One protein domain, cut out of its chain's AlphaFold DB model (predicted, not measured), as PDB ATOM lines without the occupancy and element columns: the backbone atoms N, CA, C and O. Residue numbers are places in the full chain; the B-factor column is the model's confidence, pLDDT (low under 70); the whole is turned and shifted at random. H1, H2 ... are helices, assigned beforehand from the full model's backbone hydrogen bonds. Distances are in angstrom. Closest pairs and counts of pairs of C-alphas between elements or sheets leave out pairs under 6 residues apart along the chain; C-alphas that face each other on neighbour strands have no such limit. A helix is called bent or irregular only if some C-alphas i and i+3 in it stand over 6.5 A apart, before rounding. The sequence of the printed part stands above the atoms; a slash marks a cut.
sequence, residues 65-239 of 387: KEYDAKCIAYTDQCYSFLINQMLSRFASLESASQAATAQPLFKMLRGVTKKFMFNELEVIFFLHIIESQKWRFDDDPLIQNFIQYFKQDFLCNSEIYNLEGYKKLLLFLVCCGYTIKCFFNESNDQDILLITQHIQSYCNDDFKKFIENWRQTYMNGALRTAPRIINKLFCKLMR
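This is residues 65 to 239 of the 387 residues of an uncharacterized protein of Paramecium tetraurelia (UniProt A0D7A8). A rounded cluster of crossing helices is built round the long H7, which runs through the middle; H4 and H5 pack on it from one side, and H6 and H9 from the other. H2 packs on H4 and H5, H10 packs on H2 and H5 at one end of the longest axis, and H1 crosses H4 near one end of it. The printed part has 175 residues with ten named helices, H1 to H10 in order along the chain, and no named strand; the class is all helix. It is compact, with a radius of gyration of the C-alphas of 15.2 A and spans of 42 by 34 by 33 A.

H1 is residues 65 to 77, 18.1 A long, from C-alpha 65 at (13.935, -3.982, -15.210). H2 is residues 81 to 91, H3 94 to 102, H4 105 to 116 and H5 120 to 132, the last 18.6 A long. H6 is residues 141 to 149. H7, residues 163 to 184, is 31.5 A long and begins at (12.887, 5.174, -40.949). H8 is residues 190 to 200, and H9, residues 207 to 222, is 21.2 A long with a kink of 35 degrees near residue 216. H10 is residues 227 to 238, ending at (-17.528, 2.592, -30.312). H3, H6 and H9 are irregular: C-alphas 95 and 98 are 7.6 A apart, 145 and 148 7.0 A, and 217 and 220 7.1 A.

H2 and H7 are the hubs, touching four helices each. H7 touches H5 at a steep tilt of 56 degrees, opposite ways, the closest C-alphas being those of Phe 126 and Gly 177, 6.0 A apart. It touches H4 with Val 112 and Val 174 closest, 6.6 A, H6 with Ile 147 and Lys 168, 6.4 A, and H9 with Thr 179 and Arg 215, 6.0 A. H2 touches H5 at a shallow tilt of 8 degrees, the same way, with Ile 83 and Glu 120 closest, 5.9 A. H2 and H3 only just touch, only at the corner, with 3 pairs of C-alphas within 8 A. H10 touches H5, about perpendicular at 78 degrees, with Ile 124 and Phe 234 closest, 6.7 A. H1 touches H4, with Cys 71 and Lys 115 closest, 6.1 A. H8 touches H9, with Gln 200 and Phe 207 closest, 5.7 A. Every O i to N i+4 pair is within hydrogen-bond range in H1, H2, H4, H5, H7, H8 and H10; the counts are 3 of 5 in H3 and H6 and 10 of 12 in H9.

The C-alphas farthest apart, Asn 204 and Arg 239, are 42.6 A apart. The printed part has no cut. The link from H6 to H7, residues 150 to 162, is long. Mean pLDDT of the printed part is 85.6; residues 153, 156 to 159, 161, 187 to 188 and 220 to 225 are under 70.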
ATOM      1  N   LYS A  65      14.554  -2.676 -15.477       86.38
ATOM      2  CA  LYS A  65      13.935  -3.982 -15.210       86.38
ATOM      3  C   LYS A  65      12.549  -3.858 -14.592       86.38
ATOM      4  O   LYS A  65      11.666  -4.636 -14.938       86.38
ATOM      5  N   GLU A  66      12.368  -2.911 -13.677       88.50
ATOM      6  CA  GLU A  66      11.068  -2.646 -13.059       88.50
ATOM      7  C   GLU A  66      10.045  -2.182 -14.099       88.50
ATOM      8  O   GLU A  66       8.935  -2.712 -14.160       88.50
ATOM      9  N   TYR A  67      10.442  -1.246 -14.961       89.31
ATOM     10  CA  TYR A  67       9.603  -0.776 -16.055       89.31
ATOM     11  C   TYR A  67       9.189  -1.917 -16.998       89.31
ATOM     12  O   TYR A  67       8.008  -2.057 -17.323       89.31
ATOM     13  N   ASP A  68      10.137  -2.767 -17.401       88.56
ATOM     14  CA  ASP A  68       9.853  -3.898 -18.289       88.56
ATOM     15  C   ASP A  68       8.914  -4.917 -17.621       88.56
ATOM     16  O   ASP A  68       7.976  -5.401 -18.259       88.56
ATOM     17  N   ALA A  69       9.093  -5.185 -16.323       89.00
ATOM     18  CA  ALA A  69       8.202  -6.051 -15.555       89.00
ATOM     19  C   ALA A  69       6.767  -5.498 -15.491       89.00
ATOM     20  O   ALA A  69       5.814  -6.250 -15.709       89.00
ATOM     21  N   LYS A  70       6.601  -4.187 -15.264       89.56
ATOM     22  CA  LYS A  70       5.282  -3.531 -15.289       89.56
ATOM     23  C   LYS A  70       4.634  -3.597 -16.672       89.56
ATOM     24  O   LYS A  70       3.448  -3.902 -16.767       89.56
ATOM     25  N   CYS A  71       5.399  -3.391 -17.745       88.88
ATOM     26  CA  CYS A  71       4.886  -3.499 -19.115       88.88
ATOM     27  C   CYS A  71       4.376  -4.910 -19.446       88.88
ATOM     28  O   CYS A  71       3.352  -5.051 -20.124       88.88
ATOM     29  N   ILE A  72       5.082  -5.947 -18.981       89.19
ATOM     30  CA  ILE A  72       4.667  -7.348 -19.143       89.19
ATOM     31  C   ILE A  72       3.377  -7.597 -18.359       89.19
ATOM     32  O   ILE A  72       2.379  -7.998 -18.952       89.19
ATOM     33  N   ALA A  73       3.356  -7.256 -17.066       89.38
ATOM     34  CA  ALA A  73       2.177  -7.430 -16.219       89.38
ATOM     35  C   ALA A  73       0.945  -6.717 -16.796       89.38
ATOM     36  O   ALA A  73      -0.126  -7.309 -16.902       89.38
ATOM     37  N   TYR A  74       1.111  -5.473 -17.247       90.94
ATOM     38  CA  TYR A  74       0.049  -4.720 -17.899       90.94
ATOM     39  C   TYR A  74      -0.437  -5.408 -19.182       90.94
ATOM     40  O   TYR A  74      -1.641  -5.510 -19.403       90.94
ATOM     41  N   THR A  75       0.478  -5.896 -20.026       88.44
ATOM     42  CA  THR A  75       0.120  -6.573 -21.281       88.44
ATOM     43  C   THR A  75      -0.710  -7.830 -21.038       88.44
ATOM     44  O   THR A  75      -1.634  -8.087 -21.808       88.44
ATOM     45  N   ASP A  76      -0.398  -8.573 -19.980       85.25
ATOM     46  CA  ASP A  76      -1.041  -9.851 -19.683       85.25
ATOM     47  C   ASP A  76      -2.349  -9.687 -18.896       85.25
ATOM     48  O   ASP A  76      -3.273 -10.477 -19.069       85.25
ATOM     49  N   GLN A  77      -2.437  -8.672 -18.029       83.75
ATOM     50  CA  GLN A  77      -3.509  -8.571 -17.027       83.75
ATOM     51  C   GLN A  77      -4.435  -7.368 -17.217       83.75
ATOM     52  O   GLN A  77      -5.591  -7.420 -16.806       83.75
ATOM     53  N   CYS A  78      -3.950  -6.274 -17.808       81.94
ATOM     54  CA  CYS A  78      -4.669  -4.994 -17.833       81.94
ATOM     55  C   CYS A  78      -5.010  -4.511 -19.247       81.94
ATOM     56  O   CYS A  78      -5.918  -3.699 -19.422       81.94
ATOM     57  N   TYR A  79      -4.288  -4.981 -20.263       89.00
ATOM     58  CA  TYR A  79      -4.498  -4.566 -21.643       89.00
ATOM     59  C   TYR A  79      -5.787  -5.173 -22.206       89.00
ATOM     60  O   TYR A  79      -5.827  -6.339 -22.601       89.00
ATOM     61  N   SER A  80      -6.852  -4.372 -22.247       90.19
ATOM     62  CA  SER A  80      -8.187  -4.866 -22.574       90.19
ATOM     63  C   SER A  80      -8.435  -5.020 -24.079       90.19
ATOM     64  O   SER A  80      -7.814  -4.382 -24.940       90.19
ATOM     65  N   PHE A  81      -9.408  -5.873 -24.413       89.25
ATOM     66  CA  PHE A  81      -9.942  -5.991 -25.770       89.25
ATOM     67  C   PHE A  81     -10.482  -4.647 -26.283       89.25
ATOM     68  O   PHE A  81     -10.259  -4.291 -27.442       89.25
ATOM     69  N   LEU A  82     -11.129  -3.877 -25.405       89.12
ATOM     70  CA  LEU A  82     -11.703  -2.580 -25.734       89.12
ATOM     71  C   LEU A  82     -10.629  -1.580 -26.187       89.12
ATOM     72  O   LEU A  82     -10.812  -0.894 -27.194       89.12
ATOM     73  N   ILE A  83      -9.473  -1.555 -25.518       92.75
ATOM     74  CA  ILE A  83      -8.330  -0.736 -25.939       92.75
ATOM     75  C   ILE A  83      -7.903  -1.094 -27.366       92.75
ATOM     76  O   ILE A  83      -7.814  -0.205 -28.214       92.75
ATOM     77  N   ASN A  84      -7.680  -2.378 -27.671       92.00
ATOM     78  CA  ASN A  84      -7.328  -2.805 -29.035       92.00
ATOM     79  C   ASN A  84      -8.366  -2.339 -30.064       92.00
ATOM     80  O   ASN A  84      -7.991  -1.847 -31.129       92.00
ATOM     81  N   GLN A  85      -9.655  -2.491 -29.751       91.38
ATOM     82  CA  GLN A  85     -10.743  -2.119 -30.649       91.38
ATOM     83  C   GLN A  85     -10.750  -0.612 -30.938       91.38
ATOM     84  O   GLN A  85     -10.834  -0.218 -32.104       91.38
ATOM     85  N   MET A  86     -10.609   0.228 -29.906       93.38
ATOM     86  CA  MET A  86     -10.534   1.685 -30.063       93.38
ATOM     87  C   MET A  86      -9.343   2.095 -30.935       93.38
ATOM     88  O   MET A  86      -9.510   2.881 -31.865       93.38
ATOM     89  N   LEU A  87      -8.158   1.530 -30.681       94.88
ATOM     90  CA  LEU A  87      -6.942   1.843 -31.439       94.88
ATOM     91  C   LEU A  87      -7.032   1.389 -32.902       94.88
ATOM     92  O   LEU A  87      -6.611   2.120 -33.795       94.88
ATOM     93  N   SER A  88      -7.585   0.198 -33.150       92.25
ATOM     94  CA  SER A  88      -7.769  -0.339 -34.502       92.25
ATOM     95  C   SER A  88      -8.708   0.548 -35.313       92.25
ATOM     96  O   SER A  88      -8.353   0.982 -36.406       92.25
ATOM     97  N   ARG A  89      -9.865   0.907 -34.747       90.88
ATOM     98  CA  ARG A  89     -10.823   1.794 -35.416       90.88
ATOM     99  C   ARG A  89     -10.266   3.192 -35.632       90.88
ATOM    100  O   ARG A  89     -10.515   3.774 -36.680       90.88
ATOM    101  N   PHE A  90      -9.507   3.716 -34.672       93.75
ATOM    102  CA  PHE A  90      -8.866   5.020 -34.801       93.75
ATOM    103  C   PHE A  90      -7.846   5.054 -35.943       93.75
ATOM    104  O   PHE A  90      -7.830   6.007 -36.718       93.75
ATOM    105  N   ALA A  91      -7.035   4.000 -36.089       92.50
ATOM    106  CA  ALA A  91      -6.068   3.884 -37.180       92.50
ATOM    107  C   ALA A  91      -6.730   3.815 -38.570       92.50
ATOM    108  O   ALA A  91      -6.114   4.220 -39.551       92.50
ATOM    109  N   SER A  92      -7.977   3.343 -38.644       89.62
ATOM    110  CA  SER A  92      -8.761   3.255 -39.884       89.62
ATOM    111  C   SER A  92      -9.567   4.519 -40.208       89.62
ATOM    112  O   SER A  92     -10.308   4.537 -41.191       89.62
ATOM    113  N   LEU A  93      -9.487   5.572 -39.389       89.62
ATOM    114  CA  LEU A  93     -10.192   6.822 -39.668       89.62
ATOM    115  C   LEU A  93      -9.589   7.534 -40.880       89.62
ATOM    116  O   LEU A  93      -8.376   7.569 -41.060       89.62
ATOM    117  N   GLU A  94     -10.435   8.209 -41.659       86.94
ATOM    118  CA  GLU A  94      -9.995   9.020 -42.803       86.94
ATOM    119  C   GLU A  94      -8.972  10.092 -42.393       86.94
ATOM    120  O   GLU A  94      -7.983  10.308 -43.091       86.94
ATOM    121  N   SER A  95      -9.145  10.692 -41.209       87.12
ATOM    122  CA  SER A  95      -8.196  11.657 -40.638       87.12
ATOM    123  C   SER A  95      -6.803  11.071 -40.391       87.12
ATOM    124  O   SER A  95      -5.840  11.828 -40.348       87.12
ATOM    125  N   ALA A  96      -6.691   9.751 -40.235       88.38
ATOM    126  CA  ALA A  96      -5.448   9.025 -40.001       88.38
ATOM    127  C   ALA A  96      -4.871   8.386 -41.277       88.38
ATOM    128  O   ALA A  96      -3.767   7.845 -41.236       88.38
ATOM    129  N   SER A  97      -5.596   8.445 -42.402       85.44
ATOM    130  CA  SER A  97      -5.280   7.716 -43.639       85.44
ATOM    131  C   SER A  97      -3.849   7.942 -44.125       85.44
ATOM    132  O   SER A  97      -3.135   6.977 -44.373       85.44
ATOM    133  N   GLN A  98      -3.389   9.195 -44.168       85.19
ATOM    134  CA  GLN A  98      -2.031   9.540 -44.602       85.19
ATOM    135  C   GLN A  98      -0.957   8.858 -43.740       85.19
ATOM    136  O   GLN A  98      -0.029   8.244 -44.267       85.19
ATOM    137  N   ALA A  99      -1.114   8.904 -42.414       83.25
ATOM    138  CA  ALA A  99      -0.199   8.249 -41.485       83.25
ATOM    139  C   ALA A  99      -0.285   6.714 -41.585       83.25
ATOM    140  O   ALA A  99       0.741   6.038 -41.542       83.25
ATOM    141  N   ALA A 100      -1.492   6.165 -41.756       80.62
ATOM    142  CA  ALA A 100      -1.738   4.728 -41.871       80.62
ATOM    143  C   ALA A 100      -1.209   4.118 -43.179       80.62
ATOM    144  O   ALA A 100      -0.775   2.970 -43.185       80.62
ATOM    145  N   THR A 101      -1.227   4.867 -44.284       79.81
ATOM    146  CA  THR A 101      -0.650   4.426 -45.562       79.81
ATOM    147  C   THR A 101       0.874   4.458 -45.527       79.81
ATOM    148  O   THR A 101       1.521   3.587 -46.103       79.81
ATOM    149  N   ALA A 102       1.460   5.445 -44.848       78.94
ATOM    150  CA  ALA A 102       2.908   5.612 -44.799       78.94
ATOM    151  C   ALA A 102       3.598   4.691 -43.780       78.94
ATOM    152  O   ALA A 102       4.766   4.349 -43.963       78.94
ATOM    153  N   GLN A 103       2.916   4.339 -42.685       84.25
ATOM    154  CA  GLN A 103       3.514   3.697 -41.511       84.25
ATOM    155  C   GLN A 103       2.568   2.652 -40.895       84.25
ATOM    156  O   GLN A 103       1.353   2.758 -41.054       84.25
ATOM    157  N   PRO A 104       3.073   1.662 -40.127       87.75
ATOM    158  CA  PRO A 104       2.241   0.658 -39.459       87.75
ATOM    159  C   PRO A 104       1.498   1.245 -38.240       87.75
ATOM    160  O   PRO A 104       1.704   0.828 -37.096       87.75
ATOM    161  N   LEU A 105       0.616   2.218 -38.477       91.12
ATOM    162  CA  LEU A 105       0.028   3.102 -37.470       91.12
ATOM    163  C   LEU A 105      -0.647   2.347 -36.324       91.12
ATOM    164  O   LEU A 105      -0.408   2.659 -35.160       91.12
ATOM    165  N   PHE A 106      -1.445   1.320 -36.624       91.75
ATOM    166  CA  PHE A 106      -2.090   0.521 -35.580       91.75
ATOM    167  C   PHE A 106      -1.068  -0.164 -34.658       91.75
ATOM    168  O   PHE A 106      -1.229  -0.138 -33.436       91.75
ATOM    169  N   LYS A 107       0.019  -0.722 -35.217       90.81
ATOM    170  CA  LYS A 107       1.101  -1.328 -34.420       90.81
ATOM    171  C   LYS A 107       1.778  -0.274 -33.540       90.81
ATOM    172  O   LYS A 107       2.055  -0.554 -32.377       90.81
ATOM    173  N   MET A 108       1.997   0.933 -34.066       92.75
ATOM    174  CA  MET A 108       2.617   2.035 -33.321       92.75
ATOM    175  C   MET A 108       1.736   2.518 -32.169       92.75
ATOM    176  O   MET A 108       2.202   2.586 -31.035       92.75
ATOM    177  N   LEU A 109       0.453   2.778 -32.435       95.38
ATOM    178  CA  LEU A 109      -0.527   3.166 -31.420       95.38
ATOM    179  C   LEU A 109      -0.596   2.117 -30.309       95.38
ATOM    180  O   LEU A 109      -0.430   2.447 -29.139       95.38
ATOM    181  N   ARG A 110      -0.741   0.840 -30.677       93.88
ATOM    182  CA  ARG A 110      -0.741  -0.284 -29.733       93.88
ATOM    183  C   ARG A 110       0.542  -0.352 -28.910       93.88
ATOM    184  O   ARG A 110       0.475  -0.559 -27.700       93.88
ATOM    185  N   GLY A 111       1.695  -0.184 -29.549       91.94
ATOM    186  CA  GLY A 111       2.998  -0.199 -28.892       91.94
ATOM    187  C   GLY A 111       3.140   0.917 -27.860       91.94
ATOM    188  O   GLY A 111       3.476   0.646 -26.709       91.94
ATOM    189  N   VAL A 112       2.808   2.153 -28.244       94.69
ATOM    190  CA  VAL A 112       2.837   3.317 -27.347       94.69
ATOM    191  C   VAL A 112       1.864   3.119 -26.188       94.69
ATOM    192  O   VAL A 112       2.265   3.248 -25.038       94.69
ATOM    193  N   THR A 113       0.621   2.708 -26.447       94.94
ATOM    194  CA  THR A 113      -0.373   2.444 -25.396       94.94
ATOM    195  C   THR A 113       0.103   1.412 -24.373       94.94
ATOM    196  O   THR A 113      -0.091   1.608 -23.177       94.94
ATOM    197  N   LYS A 114       0.760   0.335 -24.820       91.94
ATOM    198  CA  LYS A 114       1.313  -0.687 -23.923       91.94
ATOM    199  C   LYS A 114       2.496  -0.187 -23.112       91.94
ATOM    200  O   LYS A 114       2.555  -0.422 -21.914       91.94
ATOM    201  N   LYS A 115       3.417   0.523 -23.757       91.31
ATOM    202  CA  LYS A 115       4.605   1.082 -23.109       91.31
ATOM    203  C   LYS A 115       4.257   2.172 -22.096       91.31
ATOM    204  O   LYS A 115       4.892   2.273 -21.051       91.31
ATOM    205  N   PHE A 116       3.238   2.972 -22.376       92.69
ATOM    206  CA  PHE A 116       2.712   3.918 -21.403       92.69
ATOM    207  C   PHE A 116       1.751   3.258 -20.415       92.69
ATOM    208  O   PHE A 116       1.436   3.890 -19.425       92.69
ATOM    209  N   MET A 117       1.325   2.006 -20.611       93.00
ATOM    210  CA  MET A 117       0.404   1.294 -19.715       93.00
ATOM    211  C   MET A 117      -0.899   2.083 -19.505       93.00
ATOM    212  O   MET A 117      -1.270   2.429 -18.382       93.00
ATOM    213  N   PHE A 118      -1.568   2.457 -20.600       93.75
ATOM    214  CA  PHE A 118      -2.795   3.250 -20.506       93.75
ATOM    215  C   PHE A 118      -4.009   2.434 -20.069       93.75
ATOM    216  O   PHE A 118      -4.262   1.352 -20.583       93.75
ATOM    217  N   ASN A 119      -4.847   2.980 -19.205       91.44
ATOM    218  CA  ASN A 119      -6.207   2.468 -19.063       91.44
ATOM    219  C   ASN A 119      -7.103   2.942 -20.231       91.44
ATOM    220  O   ASN A 119      -6.694   3.718 -21.096       91.44
ATOM    221  N   GLU A 120      -8.346   2.469 -20.266       89.06
ATOM    222  CA  GLU A 120      -9.301   2.784 -21.337       89.06
ATOM    223  C   GLU A 120      -9.599   4.283 -21.456       89.06
ATOM    224  O   GLU A 120      -9.678   4.810 -22.567       89.06
ATOM    225  N   LEU A 121      -9.706   4.985 -20.326       89.12
ATOM    226  CA  LEU A 121      -9.949   6.424 -20.300       89.12
ATOM    227  C   LEU A 121      -8.753   7.194 -20.871       89.12
ATOM    228  O   LEU A 121      -8.920   8.056 -21.735       89.12
ATOM    229  N   GLU A 122      -7.542   6.852 -20.435       92.81
ATOM    230  CA  GLU A 122      -6.304   7.456 -20.926       92.81
ATOM    231  C   GLU A 122      -6.142   7.254 -22.435       92.81
ATOM    232  O   GLU A 122      -5.706   8.175 -23.126       92.81
ATOM    233  N   VAL A 123      -6.561   6.103 -22.976       94.81
ATOM    234  CA  VAL A 123      -6.578   5.868 -24.428       94.81
ATOM    235  C   VAL A 123      -7.494   6.859 -25.138       94.81
ATOM    236  O   VAL A 123      -7.080   7.444 -26.135       94.81
ATOM    237  N   ILE A 124      -8.705   7.112 -24.639       91.69
ATOM    238  CA  ILE A 124      -9.621   8.069 -25.279       91.69
ATOM    239  C   ILE A 124      -8.994   9.469 -25.318       91.69
ATOM    240  O   ILE A 124      -9.021  10.133 -26.357       91.69
ATOM    241  N   PHE A 125      -8.388   9.909 -24.214       92.19
ATOM    242  CA  PHE A 125      -7.707  11.204 -24.149       92.19
ATOM    243  C   PHE A 125      -6.466  11.261 -25.047       92.19
ATOM    244  O   PHE A 125      -6.225  12.273 -25.703       92.19
ATOM    245  N   PHE A 126      -5.704  10.173 -25.122       94.75
ATOM    246  CA  PHE A 126      -4.555  10.046 -26.012       94.75
ATOM    247  C   PHE A 126      -4.957  10.210 -27.478       94.75
ATOM    248  O   PHE A 126      -4.387  11.039 -28.190       94.75
ATOM    249  N   LEU A 127      -5.993   9.492 -27.908       94.25
ATOM    250  CA  LEU A 127      -6.535   9.593 -29.261       94.25
ATOM    251  C   LEU A 127      -7.107  10.988 -29.550       94.25
ATOM    252  O   LEU A 127      -6.918  11.525 -30.643       94.25
ATOM    253  N   HIS A 128      -7.751  11.608 -28.558       91.38
ATOM    254  CA  HIS A 128      -8.255  12.977 -28.664       91.38
ATOM    255  C   HIS A 128      -7.134  13.996 -28.882       91.38
ATOM    256  O   HIS A 128      -7.253  14.847 -29.763       91.38
ATOM    257  N   ILE A 129      -6.030  13.905 -28.131       90.94
ATOM    258  CA  ILE A 129      -4.886  14.803 -28.335       90.94
ATOM    259  C   ILE A 129      -4.363  14.677 -29.765       90.94
ATOM    260  O   ILE A 129      -4.165  15.703 -30.418       90.94
ATOM    261  N   ILE A 130      -4.207  13.457 -30.280       92.88
ATOM    262  CA  ILE A 130      -3.725  13.235 -31.648       92.88
ATOM    263  C   ILE A 130      -4.656  13.904 -32.675       92.88
ATOM    264  O   ILE A 130      -4.176  14.654 -33.530       92.88
ATOM    265  N   GLU A 131      -5.980  13.714 -32.569       89.94
ATOM    266  CA  GLU A 131      -6.935  14.389 -33.465       89.94
ATOM    267  C   GLU A 131      -6.905  15.917 -33.307       89.94
ATOM    268  O   GLU A 131      -6.972  16.635 -34.306       89.94
ATOM    269  N   SER A 132      -6.754  16.435 -32.085       87.69
ATOM    270  CA  SER A 132      -6.698  17.881 -31.831       87.69
ATOM    271  C   SER A 132      -5.475  18.547 -32.470       87.69
ATOM    272  O   SER A 132      -5.577  19.661 -32.985       87.69
ATOM    273  N   GLN A 133      -4.346  17.832 -32.515       86.88
ATOM    274  CA  GLN A 133      -3.117  18.262 -33.182       86.88
ATOM    275  C   GLN A 133      -3.139  17.993 -34.694       86.88
ATOM    276  O   GLN A 133      -2.184  18.335 -35.389       86.88
ATOM    277  N   LYS A 134      -4.224  17.407 -35.224       88.06
ATOM    278  CA  LYS A 134      -4.435  17.127 -36.654       88.06
ATOM    279  C   LYS A 134      -3.264  16.389 -37.308       88.06
ATOM    280  O   LYS A 134      -2.918  16.698 -38.443       88.06
ATOM    281  N   TRP A 135      -2.641  15.455 -36.586       89.62
ATOM    282  CA  TRP A 135      -1.501  14.679 -37.092       89.62
ATOM    283  C   TRP A 135      -0.315  15.527 -37.587       89.62
ATOM    284  O   TRP A 135       0.428  15.098 -38.463       89.62
ATOM    285  N   ARG A 136      -0.106  16.727 -37.031       84.50
ATOM    286  CA  ARG A 136       1.015  17.610 -37.392       84.50
ATOM    287  C   ARG A 136       2.343  17.111 -36.810       84.50
ATOM    288  O   ARG A 136       2.899  17.748 -35.930       84.50
ATOM    289  N   PHE A 137       2.840  15.963 -37.262       86.88
ATOM    290  CA  PHE A 137       4.164  15.456 -36.870       86.88
ATOM    291  C   PHE A 137       5.257  15.808 -37.891       86.88
ATOM    292  O   PHE A 137       6.416  15.947 -37.509       86.88
ATOM    293  N   ASP A 138       4.897  15.990 -39.165       84.25
ATOM    294  CA  ASP A 138       5.852  16.335 -40.225       84.25
ATOM    295  C   ASP A 138       6.226  17.825 -40.240       84.25
ATOM    296  O   ASP A 138       7.372  18.155 -40.519       84.25
ATOM    297  N   ASP A 139       5.317  18.722 -39.857       84.00
ATOM    298  CA  ASP A 139       5.565  20.174 -39.899       84.00
ATOM    299  C   ASP A 139       5.898  20.784 -38.527       84.00
ATOM    300  O   ASP A 139       6.111  21.992 -38.416       84.00
ATOM    301  N   ASP A 140       5.917  19.982 -37.458       87.00
ATOM    302  CA  ASP A 140       6.136  20.493 -36.105       87.00
ATOM    303  C   ASP A 140       7.624  20.803 -35.849       87.00
ATOM    304  O   ASP A 140       8.456  19.887 -35.870       87.00
ATOM    305  N   PRO A 141       7.988  22.067 -35.549       86.62
ATOM    306  CA  PRO A 141       9.383  22.447 -35.352       86.62
ATOM    307  C   PRO A 141      10.066  21.727 -34.184       86.62
ATOM    308  O   PRO A 141      11.267  21.469 -34.244       86.62
ATOM    309  N   LEU A 142       9.342  21.391 -33.111       88.06
ATOM    310  CA  LEU A 142       9.910  20.679 -31.965       88.06
ATOM    311  C   LEU A 142      10.267  19.242 -32.358       88.06
ATOM    312  O   LEU A 142      11.369  18.785 -32.048       88.06
ATOM    313  N   ILE A 143       9.380  18.556 -33.085       90.44
ATOM    314  CA  ILE A 143       9.630  17.195 -33.586       90.44
ATOM    315  C   ILE A 143      10.799  17.190 -34.577       90.44
ATOM    316  O   ILE A 143      11.721  16.388 -34.418       90.44
ATOM    317  N   GLN A 144      10.810  18.109 -35.550       88.88
ATOM    318  CA  GLN A 144      11.882  18.205 -36.554       88.88
ATOM    319  C   GLN A 144      13.253  18.455 -35.924       88.88
ATOM    320  O   GLN A 144      14.243  17.859 -36.337       88.88
ATOM    321  N   ASN A 145      13.320  19.297 -34.894       88.06
ATOM    322  CA  ASN A 145      14.587  19.613 -34.241       88.06
ATOM    323  C   ASN A 145      15.091  18.473 -33.347       88.06
ATOM    324  O   ASN A 145      16.304  18.293 -33.206       88.06
ATOM    325  N   PHE A 146      14.184  17.703 -32.739       88.56
ATOM    326  CA  PHE A 146      14.561  16.663 -31.782       88.56
ATOM    327  C   PHE A 146      14.808  15.286 -32.423       88.56
ATOM    328  O   PHE A 146      15.531  14.465 -31.858       88.56
ATOM    329  N   ILE A 147      14.269  15.026 -33.620       88.56
ATOM    330  CA  ILE A 147      14.316  13.709 -34.276       88.56
ATOM    331  C   ILE A 147      15.729  13.127 -34.424       88.56
ATOM    332  O   ILE A 147      15.937  11.929 -34.236       88.56
ATOM    333  N   GLN A 148      16.720  13.978 -34.697       86.31
ATOM    334  CA  GLN A 148      18.127  13.594 -34.844       86.31
ATOM    335  C   GLN A 148      18.734  13.009 -33.559       86.31
ATOM    336  O   GLN A 148      19.688  12.227 -33.605       86.31
ATOM    337  N   TYR A 149      18.168  13.345 -32.399       85.69
ATOM    338  CA  TYR A 149      18.600  12.828 -31.104       85.69
ATOM    339  C   TYR A 149      17.900  11.517 -30.733       85.69
ATOM    340  O   TYR A 149      18.357  10.839 -29.812       85.69
ATOM    341  N   PHE A 150      16.858  11.123 -31.473       84.56
ATOM    342  CA  PHE A 150      16.090   9.897 -31.273       84.56
ATOM    343  C   PHE A 150      16.712   8.728 -32.065       84.56
ATOM    344  O   PHE A 150      16.437   8.486 -33.250       84.56
ATOM    345  N   LYS A 151      17.647   8.016 -31.421       72.56
ATOM    346  CA  LYS A 151      18.541   7.059 -32.099       72.56
ATOM    347  C   LYS A 151      17.852   5.768 -32.508       72.56
ATOM    348  O   LYS A 151      18.048   5.322 -33.640       72.56
ATOM    349  N   GLN A 152      17.086   5.173 -31.603       70.50
ATOM    350  CA  GLN A 152      16.559   3.821 -31.756       70.50
ATOM    351  C   GLN A 152      15.041   3.794 -31.654       70.50
ATOM    352  O   GLN A 152      14.435   4.616 -30.974       70.50
ATOM    353  N   ASP A 153      14.450   2.825 -32.352       69.88
ATOM    354  CA  ASP A 153      13.029   2.549 -32.244       69.88
ATOM    355  C   ASP A 153      12.704   2.036 -30.838       69.88
ATOM    356  O   ASP A 153      13.113   0.947 -30.438       69.88
ATOM    357  N   PHE A 154      11.933   2.835 -30.111       73.88
ATOM    358  CA  PHE A 154      11.388   2.518 -28.797       73.88
ATOM    359  C   PHE A 154      10.437   1.301 -28.804       73.88
ATOM    360  O   PHE A 154      10.219   0.668 -27.769       73.88
ATOM    361  N   LEU A 155       9.876   0.961 -29.969       79.31
ATOM    362  CA  LEU A 155       8.984  -0.180 -30.182       79.31
ATOM    363  C   LEU A 155       9.691  -1.413 -30.770       79.31
ATOM    364  O   LEU A 155       9.057  -2.460 -30.877       79.31
ATOM    365  N   CYS A 156      10.983  -1.314 -31.112       67.94
ATOM    366  CA  CYS A 156      11.796  -2.397 -31.679       67.94
ATOM    367  C   CYS A 156      11.205  -3.079 -32.938       67.94
ATOM    368  O   CYS A 156      11.363  -4.288 -33.109       67.94
ATOM    369  N   ASN A 157      10.543  -2.345 -33.837       68.62
ATOM    370  CA  ASN A 157      10.095  -2.887 -35.121       68.62
ATOM    371  C   ASN A 157      11.263  -2.949 -36.116       68.62
ATOM    372  O   ASN A 157      11.852  -1.935 -36.480       68.62
ATOM    373  N   SER A 158      11.574  -4.149 -36.602       64.12
ATOM    374  CA  SER A 158      12.624  -4.383 -37.603       64.12
ATOM    375  C   SER A 158      12.170  -4.159 -39.051       64.12
ATOM    376  O   SER A 158      13.000  -4.110 -39.952       64.12
ATOM    377  N   GLU A 159      10.864  -4.017 -39.291       64.75
ATOM    378  CA  GLU A 159      10.245  -3.979 -40.625       64.75
ATOM    379  C   GLU A 159       9.826  -2.552 -41.027       64.75
ATOM    380  O   GLU A 159       8.642  -2.270 -41.216       64.75
ATOM    381  N   ILE A 160      10.778  -1.616 -41.110       71.44
ATOM    382  CA  ILE A 160      10.483  -0.203 -41.406       71.44
ATOM    383  C   ILE A 160      11.233   0.251 -42.660       71.44
ATOM    384  O   ILE A 160      12.461   0.295 -42.674       71.44
ATOM    385  N   TYR A 161      10.484   0.650 -43.691       65.75
ATOM    386  CA  TYR A 161      11.038   1.143 -44.959       65.75
ATOM    387  C   TYR A 161      11.409   2.636 -44.909       65.75
ATOM    388  O   TYR A 161      12.497   3.013 -45.334       65.75
ATOM    389  N   ASN A 162      10.539   3.494 -44.360       78.31
ATOM    390  CA  ASN A 162      10.820   4.921 -44.152       78.31
ATOM    391  C   ASN A 162      11.137   5.186 -42.677       78.31
ATOM    392  O   ASN A 162      10.246   5.492 -41.880       78.31
ATOM    393  N   LEU A 163      12.419   5.064 -42.328       82.44
ATOM    394  CA  LEU A 163      12.887   5.174 -40.949       82.44
ATOM    395  C   LEU A 163      12.672   6.572 -40.354       82.44
ATOM    396  O   LEU A 163      12.349   6.684 -39.174       82.44
ATOM    397  N   GLU A 164      12.842   7.636 -41.139       85.31
ATOM    398  CA  GLU A 164      12.705   9.004 -40.634       85.31
ATOM    399  C   GLU A 164      11.242   9.349 -40.339       85.31
ATOM    400  O   GLU A 164      10.928   9.748 -39.217       85.31
ATOM    401  N   GLY A 165      10.338   9.121 -41.299       87.12
ATOM    402  CA  GLY A 165       8.902   9.353 -41.107       87.12
ATOM    403  C   GLY A 165       8.330   8.500 -39.973       87.12
ATOM    404  O   GLY A 165       7.556   8.989 -39.151       87.12
ATOM    405  N   TYR A 166       8.789   7.250 -39.855       88.31
ATOM    406  CA  TYR A 166       8.433   6.380 -38.737       88.31
ATOM    407  C   TYR A 166       8.859   6.982 -37.399       88.31
ATOM    408  O   TYR A 166       8.057   7.066 -36.471       88.31
ATOM    409  N   LYS A 167      10.117   7.428 -37.288       88.94
ATOM    410  CA  LYS A 167      10.628   8.023 -36.050       88.94
ATOM    411  C   LYS A 167       9.898   9.322 -35.705       88.94
ATOM    412  O   LYS A 167       9.645   9.545 -34.526       88.94
ATOM    413  N   LYS A 168       9.545  10.155 -36.693       91.19
ATOM    414  CA  LYS A 168       8.800  11.411 -36.475       91.19
ATOM    415  C   LYS A 168       7.420  11.126 -35.902       91.19
ATOM    416  O   LYS A 168       7.065  11.666 -34.856       91.19
ATOM    417  N   LEU A 169       6.686  10.211 -36.534       92.69
ATOM    418  CA  LEU A 169       5.384   9.771 -36.046       92.69
ATOM    419  C   LEU A 169       5.495   9.124 -34.660       92.69
ATOM    420  O   LEU A 169       4.700   9.427 -33.775       92.69
ATOM    421  N   LEU A 170       6.498   8.273 -34.432       92.62
ATOM    422  CA  LEU A 170       6.712   7.642 -33.131       92.62
ATOM    423  C   LEU A 170       6.994   8.675 -32.040       92.62
ATOM    424  O   LEU A 170       6.376   8.616 -30.981       92.62
ATOM    425  N   LEU A 171       7.887   9.631 -32.301       92.56
ATOM    426  CA  LEU A 171       8.210  10.704 -31.367       92.56
ATOM    427  C   LEU A 171       6.965  11.537 -31.049       92.56
ATOM    428  O   LEU A 171       6.675  11.766 -29.880       92.56
ATOM    429  N   PHE A 172       6.176  11.899 -32.062       93.88
ATOM    430  CA  PHE A 172       4.901  12.592 -31.879       93.88
ATOM    431  C   PHE A 172       3.926  11.810 -30.985       93.88
ATOM    432  O   PHE A 172       3.350  12.372 -30.050       93.88
ATOM    433  N   LEU A 173       3.765  10.502 -31.219       95.00
ATOM    434  CA  LEU A 173       2.905   9.648 -30.396       95.00
ATOM    435  C   LEU A 173       3.434   9.519 -28.961       95.00
ATOM    436  O   LEU A 173       2.649   9.576 -28.019       95.00
ATOM    437  N   VAL A 174       4.749   9.396 -28.773       93.81
ATOM    438  CA  VAL A 174       5.389   9.402 -27.448       93.81
ATOM    439  C   VAL A 174       5.123  10.727 -26.735       93.81
ATOM    440  O   VAL A 174       4.773  10.721 -25.555       93.81
ATOM    441  N   CYS A 175       5.208  11.856 -27.440       92.75
ATOM    442  CA  CYS A 175       4.935  13.168 -26.873       92.75
ATOM    443  C   CYS A 175       3.476  13.322 -26.424       92.75
ATOM    444  O   CYS A 175       3.201  13.777 -25.308       92.75
ATOM    445  N   CYS A 176       2.534  12.892 -27.266       93.31
ATOM    446  CA  CYS A 176       1.116  12.846 -26.920       93.31
ATOM    447  C   CYS A 176       0.875  11.923 -25.718       93.31
ATOM    448  O   CYS A 176       0.170  12.297 -24.781       93.31
ATOM    449  N   GLY A 177       1.501  10.745 -25.709       93.31
ATOM    450  CA  GLY A 177       1.310   9.758 -24.657       93.31
ATOM    451  C   GLY A 177       1.844  10.221 -23.300       93.31
ATOM    452  O   GLY A 177       1.160  10.116 -22.281       93.31
ATOM    453  N   TYR A 178       3.027  10.833 -23.298       91.31
ATOM    454  CA  TYR A 178       3.627  11.423 -22.104       91.31
ATOM    455  C   TYR A 178       2.770  12.550 -21.534       91.31
ATOM    456  O   TYR A 178       2.539  12.613 -20.329       91.31
ATOM    457  N   THR A 179       2.229  13.392 -22.413       90.06
ATOM    458  CA  THR A 179       1.321  14.477 -22.030       90.06
ATOM    459  C   THR A 179       0.091  13.946 -21.288       90.06
ATOM    460  O   THR A 179      -0.283  14.503 -20.258       90.06
ATOM    461  N   ILE A 180      -0.503  12.840 -21.755       91.00
ATOM    462  CA  ILE A 180      -1.625  12.186 -21.066       91.00
ATOM    463  C   ILE A 180      -1.205  11.605 -19.722       91.00
ATOM    464  O   ILE A 180      -1.890  11.841 -18.728       91.00
ATOM    465  N   LYS A 181      -0.080  10.888 -19.652       89.69
ATOM    466  CA  LYS A 181       0.360  10.322 -18.371       89.69
ATOM    467  C   LYS A 181       0.613  11.386 -17.313       89.69
ATOM    468  O   LYS A 181       0.173  11.201 -16.184       89.69
ATOM    469  N   CYS A 182       1.230  12.507 -17.672       87.00
ATOM    470  CA  CYS A 182       1.410  13.632 -16.753       87.00
ATOM    471  C   CYS A 182       0.111  14.361 -16.394       87.00
ATOM    472  O   CYS A 182       0.100  15.115 -15.428       87.00
ATOM    473  N   PHE A 183      -0.952  14.207 -17.183       85.94
ATOM    474  CA  PHE A 183      -2.245  14.811 -16.878       85.94
ATOM    475  C   PHE A 183      -3.018  14.008 -15.828       85.94
ATOM    476  O   PHE A 183      -3.635  14.599 -14.947       85.94
ATOM    477  N   PHE A 184      -2.973  12.676 -15.911       84.94
ATOM    478  CA  PHE A 184      -3.688  11.790 -14.988       84.94
ATOM    479  C   PHE A 184      -2.907  11.440 -13.718       84.94
ATOM    480  O   PHE A 184      -3.520  11.011 -12.745       84.94
ATOM    481  N   ASN A 185      -1.586  11.622 -13.717       83.75
ATOM    482  CA  ASN A 185      -0.718  11.269 -12.594       83.75
ATOM    483  C   ASN A 185       0.071  12.494 -12.122       83.75
ATOM    484  O   ASN A 185       0.364  13.406 -12.900       83.75
ATOM    485  N   GLU A 186       0.436  12.520 -10.844       73.88
ATOM    486  CA  GLU A 186       1.242  13.609 -10.297       73.88
ATOM    487  C   GLU A 186       2.637  13.638 -10.934       73.88
ATOM    488  O   GLU A 186       3.211  12.607 -11.259       73.88
ATOM    489  N   SER A 187       3.244  14.819 -11.079       65.62
ATOM    490  CA  SER A 187       4.542  14.953 -11.771       65.62
ATOM    491  C   SER A 187       5.705  14.193 -11.106       65.62
ATOM    492  O   SER A 187       6.718  13.952 -11.760       65.62
ATOM    493  N   ASN A 188       5.563  13.824  -9.828       64.06
ATOM    494  CA  ASN A 188       6.534  13.031  -9.065       64.06
ATOM    495  C   ASN A 188       6.143  11.549  -8.948       64.06
ATOM    496  O   ASN A 188       6.765  10.814  -8.179       64.06
ATOM    497  N   ASP A 189       5.123  11.113  -9.687       80.94
ATOM    498  CA  ASP A 189       4.714   9.719  -9.726       80.94
ATOM    499  C   ASP A 189       5.866   8.839 -10.240       80.94
ATOM    500  O   ASP A 189       6.559   9.166 -11.215       80.94
ATOM    501  N   GLN A 190       6.078   7.714  -9.559       80.94
ATOM    502  CA  GLN A 190       7.089   6.727  -9.922       80.94
ATOM    503  C   GLN A 190       6.896   6.224 -11.353       80.94
ATOM    504  O   GLN A 190       7.882   6.022 -12.062       80.94
ATOM    505  N   ASP A 191       5.658   6.097 -11.827       82.25
ATOM    506  CA  ASP A 191       5.379   5.634 -13.185       82.25
ATOM    507  C   ASP A 191       5.885   6.626 -14.241       82.25
ATOM    508  O   ASP A 191       6.492   6.222 -15.237       82.25
ATOM    509  N   ILE A 192       5.740   7.933 -13.998       86.06
ATOM    510  CA  ILE A 192       6.271   8.970 -14.892       86.06
ATOM    511  C   ILE A 192       7.799   8.944 -14.888       86.06
ATOM    512  O   ILE A 192       8.420   9.057 -15.950       86.06
ATOM    513  N   LEU A 193       8.425   8.781 -13.720       85.25
ATOM    514  CA  LEU A 193       9.882   8.700 -13.605       85.25
ATOM    515  C   LEU A 193      10.436   7.498 -14.379       85.25
ATOM    516  O   LEU A 193      11.378   7.665 -15.160       85.25
ATOM    517  N   LEU A 194       9.821   6.324 -14.223       86.25
ATOM    518  CA  LEU A 194      10.189   5.099 -14.937       86.25
ATOM    519  C   LEU A 194      10.062   5.272 -16.455       86.25
ATOM    520  O   LEU A 194      11.017   5.008 -17.188       86.25
ATOM    521  N   ILE A 195       8.926   5.794 -16.933       88.44
ATOM    522  CA  ILE A 195       8.690   6.062 -18.361       88.44
ATOM    523  C   ILE A 195       9.721   7.057 -18.911       88.44
ATOM    524  O   ILE A 195      10.312   6.822 -19.966       88.44
ATOM    525  N   THR A 196       9.974   8.154 -18.190       89.06
ATOM    526  CA  THR A 196      10.929   9.195 -18.610       89.06
ATOM    527  C   THR A 196      12.331   8.617 -18.765       89.06
ATOM    528  O   THR A 196      12.993   8.851 -19.776       89.06
ATOM    529  N   GLN A 197      12.791   7.838 -17.782       87.06
ATOM    530  CA  GLN A 197      14.110   7.211 -17.827       87.06
ATOM    531  C   GLN A 197      14.222   6.164 -18.935       87.06
ATOM    532  O   GLN A 197      15.266   6.090 -19.593       87.06
ATOM    533  N   HIS A 198      13.159   5.388 -19.160       88.00
ATOM    534  CA  HIS A 198      13.118   4.416 -20.240       88.00
ATOM    535  C   HIS A 198      13.258   5.109 -21.600       88.00
ATOM    536  O   HIS A 198      14.164   4.772 -22.359       88.00
ATOM    537  N   ILE A 199      12.457   6.143 -21.886       88.94
ATOM    538  CA  ILE A 199      12.528   6.883 -23.160       88.94
ATOM    539  C   ILE A 199      13.881   7.590 -23.324       88.94
ATOM    540  O   ILE A 199      14.474   7.548 -24.403       88.94
ATOM    541  N   GLN A 200      14.427   8.167 -22.248       89.81
ATOM    542  CA  GLN A 200      15.750   8.798 -22.260       89.81
ATOM    543  C   GLN A 200      16.857   7.830 -22.705       89.81
ATOM    544  O   GLN A 200      17.858   8.271 -23.264       89.81
ATOM    545  N   SER A 201      16.704   6.517 -22.496       87.31
ATOM    546  CA  SER A 201      17.683   5.527 -22.970       87.31
ATOM    547  C   SER A 201      17.783   5.434 -24.501       87.31
ATOM    548  O   SER A 201      18.826   5.021 -25.006       87.31
ATOM    549  N   TYR A 202      16.761   5.902 -25.226       86.38
ATOM    550  CA  TYR A 202      16.706   5.953 -26.692       86.38
ATOM    551  C   TYR A 202      17.098   7.329 -27.265       86.38
ATOM    552  O   TYR A 202      17.175   7.494 -28.488       86.38
ATOM    553  N   CYS A 203      17.370   8.308 -26.394       88.00
ATOM    554  CA  CYS A 203      17.674   9.694 -26.749       88.00
ATOM    555  C   CYS A 203      19.134  10.051 -26.416       88.00
ATOM    556  O   CYS A 203      19.644   9.684 -25.358       88.00
ATOM    557  N   ASN A 204      19.805  10.802 -27.294       85.56
ATOM    558  CA  ASN A 204      21.147  11.344 -27.008       85.56
ATOM    559  C   ASN A 204      21.131  12.650 -26.224       85.56
ATOM    560  O   ASN A 204      22.122  12.973 -25.576       85.56
ATOM    561  N   ASP A 205      20.052  13.410 -26.364       87.12
ATOM    562  CA  ASP A 205      19.872  14.699 -25.711       87.12
ATOM    563  C   ASP A 205      18.825  14.579 -24.596       87.12
ATOM    564  O   ASP A 205      18.186  13.531 -24.441       87.12
ATOM    565  N   ASP A 206      18.674  15.634 -23.802       87.12
ATOM    566  CA  ASP A 206      17.756  15.699 -22.667       87.12
ATOM    567  C   ASP A 206      16.289  15.641 -23.129       87.12
ATOM    568  O   ASP A 206      15.655  16.651 -23.460       87.12
ATOM    569  N   PHE A 207      15.732  14.427 -23.118       88.69
ATOM    570  CA  PHE A 207      14.338  14.171 -23.454       88.69
ATOM    571  C   PHE A 207      13.398  14.876 -22.479       88.69
ATOM    572  O   PHE A 207      12.349  15.361 -22.894       88.69
ATOM    573  N   LYS A 208      13.776  14.986 -21.198       88.00
ATOM    574  CA  LYS A 208      12.944  15.624 -20.173       88.00
ATOM    575  C   LYS A 208      12.743  17.107 -20.483       88.00
ATOM    576  O   LYS A 208      11.630  17.616 -20.374       88.00
ATOM    577  N   LYS A 209      13.799  17.803 -20.903       88.75
ATOM    578  CA  LYS A 209      13.701  19.213 -21.307       88.75
ATOM    579  C   LYS A 209      12.841  19.387 -22.558       88.75
ATOM    580  O   LYS A 209      11.983  20.266 -22.601       88.75
ATOM    581  N   PHE A 210      13.055  18.544 -23.565       90.56
ATOM    582  CA  PHE A 210      12.267  18.561 -24.794       90.56
ATOM    583  C   PHE A 210      10.775  18.322 -24.524       90.56
ATOM    584  O   PHE A 210       9.929  19.094 -24.983       90.56
ATOM    585  N   ILE A 211      10.448  17.290 -23.744       88.44
ATOM    586  CA  ILE A 211       9.059  16.913 -23.499       88.44
ATOM    587  C   ILE A 211       8.331  17.928 -22.619       88.44
ATOM    588  O   ILE A 211       7.137  18.145 -22.801       88.44
ATOM    589  N   GLU A 212       9.037  18.611 -21.720       86.75
ATOM    590  CA  GLU A 212       8.465  19.702 -20.933       86.75
ATOM    591  C   GLU A 212       8.087  20.898 -21.822       86.75
ATOM    592  O   GLU A 212       6.992  21.442 -21.689       86.75
ATOM    593  N   ASN A 213       8.932  21.253 -22.796       87.88
ATOM    594  CA  ASN A 213       8.611  22.296 -23.775       87.88
ATOM    595  C   ASN A 213       7.405  21.910 -24.644       87.88
ATOM    596  O   ASN A 213       6.503  22.725 -24.859       87.88
ATOM    597  N   TRP A 214       7.361  20.658 -25.111       88.62
ATOM    598  CA  TRP A 214       6.203  20.113 -25.823       88.62
ATOM    599  C   TRP A 214       4.933  20.246 -24.979       88.62
ATOM    600  O   TRP A 214       3.920  20.792 -25.421       88.62
ATOM    601  N   ARG A 215       5.010  19.795 -23.726       84.88
ATOM    602  CA  ARG A 215       3.909  19.816 -22.771       84.88
ATOM    603  C   ARG A 215       3.388  21.233 -22.562       84.88
ATOM    604  O   ARG A 215       2.190  21.448 -22.668       84.88
ATOM    605  N   GLN A 216       4.258  22.208 -22.325       82.75
ATOM    606  CA  GLN A 216       3.850  23.603 -22.128       82.75
ATOM    607  C   GLN A 216       3.169  24.201 -23.365       82.75
ATOM    608  O   GLN A 216       2.195  24.944 -23.232       82.75
ATOM    609  N   THR A 217       3.642  23.831 -24.556       79.81
ATOM    610  CA  THR A 217       3.093  24.306 -25.832       79.81
ATOM    611  C   THR A 217       1.703  23.721 -26.101       79.81
ATOM    612  O   THR A 217       0.812  24.433 -26.565       79.81
ATOM    613  N   TYR A 218       1.483  22.444 -25.763       74.31
ATOM    614  CA  TYR A 218       0.312  21.693 -26.230       74.31
ATOM    615  C   TYR A 218      -0.678  21.239 -25.134       74.31
ATOM    616  O   TYR A 218      -1.841  20.980 -25.454       74.31
ATOM    617  N   MET A 219      -0.304  21.215 -23.843       70.12
ATOM    618  CA  MET A 219      -1.219  20.847 -22.739       70.12
ATOM    619  C   MET A 219      -2.350  21.849 -22.545       70.12
ATOM    620  O   MET A 219      -3.490  21.449 -22.312       70.12
ATOM    621  N   ASN A 220      -2.036  23.146 -22.590       66.00
ATOM    622  CA  ASN A 220      -2.952  24.185 -22.111       66.00
ATOM    623  C   ASN A 220      -4.230  24.310 -22.960       66.00
ATOM    624  O   ASN A 220      -5.240  24.803 -22.460       66.00
ATOM    625  N   GLY A 221      -4.207  23.831 -24.209       63.50
ATOM    626  CA  GLY A 221      -5.364  23.825 -25.109       63.50
ATOM    627  C   GLY A 221      -6.056  22.465 -25.234       63.50
ATOM    628  O   GLY A 221      -7.273  22.385 -25.098       63.50
ATOM    629  N   ALA A 222      -5.303  21.388 -25.481       62.12
ATOM    630  CA  ALA A 222      -5.884  20.106 -25.896       62.12
ATOM    631  C   ALA A 222      -6.546  19.310 -24.753       62.12
ATOM    632  O   ALA A 222      -7.481  18.545 -24.992       62.12
ATOM    633  N   LEU A 223      -6.101  19.497 -23.506       69.25
ATOM    634  CA  LEU A 223      -6.626  18.761 -22.346       69.25
ATOM    635  C   LEU A 223      -7.786  19.464 -21.637       69.25
ATOM    636  O   LEU A 223      -8.589  18.801 -20.985       69.25
ATOM    637  N   ARG A 224      -7.945  20.781 -21.823       69.38
ATOM    638  CA  ARG A 224      -9.123  21.545 -21.372       69.38
ATOM    639  C   ARG A 224     -10.303  21.333 -22.324       69.38
ATOM    640  O   ARG A 224     -10.852  22.269 -22.899       69.38
ATOM    641  N   THR A 225     -10.658  20.073 -22.536       69.56
ATOM    642  CA  THR A 225     -11.663  19.674 -23.516       69.56
ATOM    643  C   THR A 225     -13.016  19.469 -22.851       69.56
ATOM    644  O   THR A 225     -13.131  18.813 -21.819       69.56
ATOM    645  N   ALA A 226     -14.070  20.000 -23.472       72.81
ATOM    646  CA  ALA A 226     -15.434  19.774 -23.012       72.81
ATOM    647  C   ALA A 226     -15.785  18.270 -23.085       72.81
ATOM    648  O   ALA A 226     -15.594  17.668 -24.148       72.81
ATOM    649  N   PRO A 227     -16.399  17.671 -22.046       75.25
ATOM    650  CA  PRO A 227     -16.754  16.246 -22.025       75.25
ATOM    651  C   PRO A 227     -17.552  15.774 -23.249       75.25
ATOM    652  O   PRO A 227     -17.410  14.643 -23.703       75.25
ATOM    653  N   ARG A 228     -18.351  16.666 -23.851       78.19
ATOM    654  CA  ARG A 228     -19.104  16.394 -25.087       78.19
ATOM    655  C   ARG A 228     -18.213  15.998 -26.267       78.19
ATOM    656  O   ARG A 228     -18.627  15.176 -27.077       78.19
ATOM    657  N   ILE A 229     -17.022  16.583 -26.382       81.62
ATOM    658  CA  ILE A 229     -16.082  16.302 -27.476       81.62
ATOM    659  C   ILE A 229     -15.459  14.919 -27.276       81.62
ATOM    660  O   ILE A 229     -15.479  14.108 -28.200       81.62
ATOM    661  N   ILE A 230     -15.015  14.622 -26.051       83.94
ATOM    662  CA  ILE A 230     -14.504  13.301 -25.662       83.94
ATOM    663  C   ILE A 230     -15.565  12.222 -25.895       83.94
ATOM    664  O   ILE A 230     -15.288  11.210 -26.531       83.94
ATOM    665  N   ASN A 231     -16.809  12.469 -25.478       80.00
ATOM    666  CA  ASN A 231     -17.903  11.526 -25.691       80.00
ATOM    667  C   ASN A 231     -18.220  11.335 -27.183       80.00
ATOM    668  O   ASN A 231     -18.484  10.225 -27.631       80.00
ATOM    669  N   LYS A 232     -18.143  12.398 -27.998       85.94
ATOM    670  CA  LYS A 232     -18.311  12.289 -29.455       85.94
ATOM    671  C   LYS A 232     -17.238  11.392 -30.075       85.94
ATOM    672  O   LYS A 232     -17.576  10.571 -30.928       85.94
ATOM    673  N   LEU A 233     -15.980  11.536 -29.653       85.25
ATOM    674  CA  LEU A 233     -14.889  10.668 -30.097       85.25
ATOM    675  C   LEU A 233     -15.110   9.229 -29.630       85.25
ATOM    676  O   LEU A 233     -15.061   8.317 -30.449       85.25
ATOM    677  N   PHE A 234     -15.443   9.023 -28.358       86.19
ATOM    678  CA  PHE A 234     -15.764   7.703 -27.825       86.19
ATOM    679  C   PHE A 234     -16.892   7.037 -28.620       86.19
ATOM    680  O   PHE A 234     -16.711   5.946 -29.147       86.19
ATOM    681  N   CYS A 235     -18.019   7.718 -28.836       84.00
ATOM    682  CA  CYS A 235     -19.105   7.198 -29.665       84.00
ATOM    683  C   CYS A 235     -18.665   6.914 -31.107       84.00
ATOM    684  O   CYS A 235     -19.111   5.927 -31.686       84.00
ATOM    685  N   LYS A 236     -17.812   7.753 -31.709       85.81
ATOM    686  CA  LYS A 236     -17.253   7.520 -33.053       85.81
ATOM    687  C   LYS A 236     -16.433   6.228 -33.090       85.81
ATOM    688  O   LYS A 236     -16.581   5.461 -34.034       85.81
ATOM    689  N   LEU A 237     -15.629   5.971 -32.061       85.75
ATOM    690  CA  LEU A 237     -14.799   4.772 -31.940       85.75
ATOM    691  C   LEU A 237     -15.594   3.534 -31.523       85.75
ATOM    692  O   LEU A 237     -15.228   2.430 -31.899       85.75
ATOM    693  N   MET A 238     -16.700   3.698 -30.802       82.50
ATOM    694  CA  MET A 238     -17.528   2.592 -30.312       82.50
ATOM    695  C   MET A 238     -18.662   2.204 -31.252       82.50
ATOM    696  O   MET A 238     -19.122   1.063 -31.204       82.50
ATOM    697  N   ARG A 239     -19.085   3.098 -32.152       72.69
ATOM    698  CA  ARG A 239     -20.112   2.797 -33.155       72.69
ATOM    699  C   ARG A 239     -19.725   1.558 -33.949       72.69
ATOM    700  O   ARG A 239     -18.718   1.541 -34.650       72.69
TER     701      ARG A 239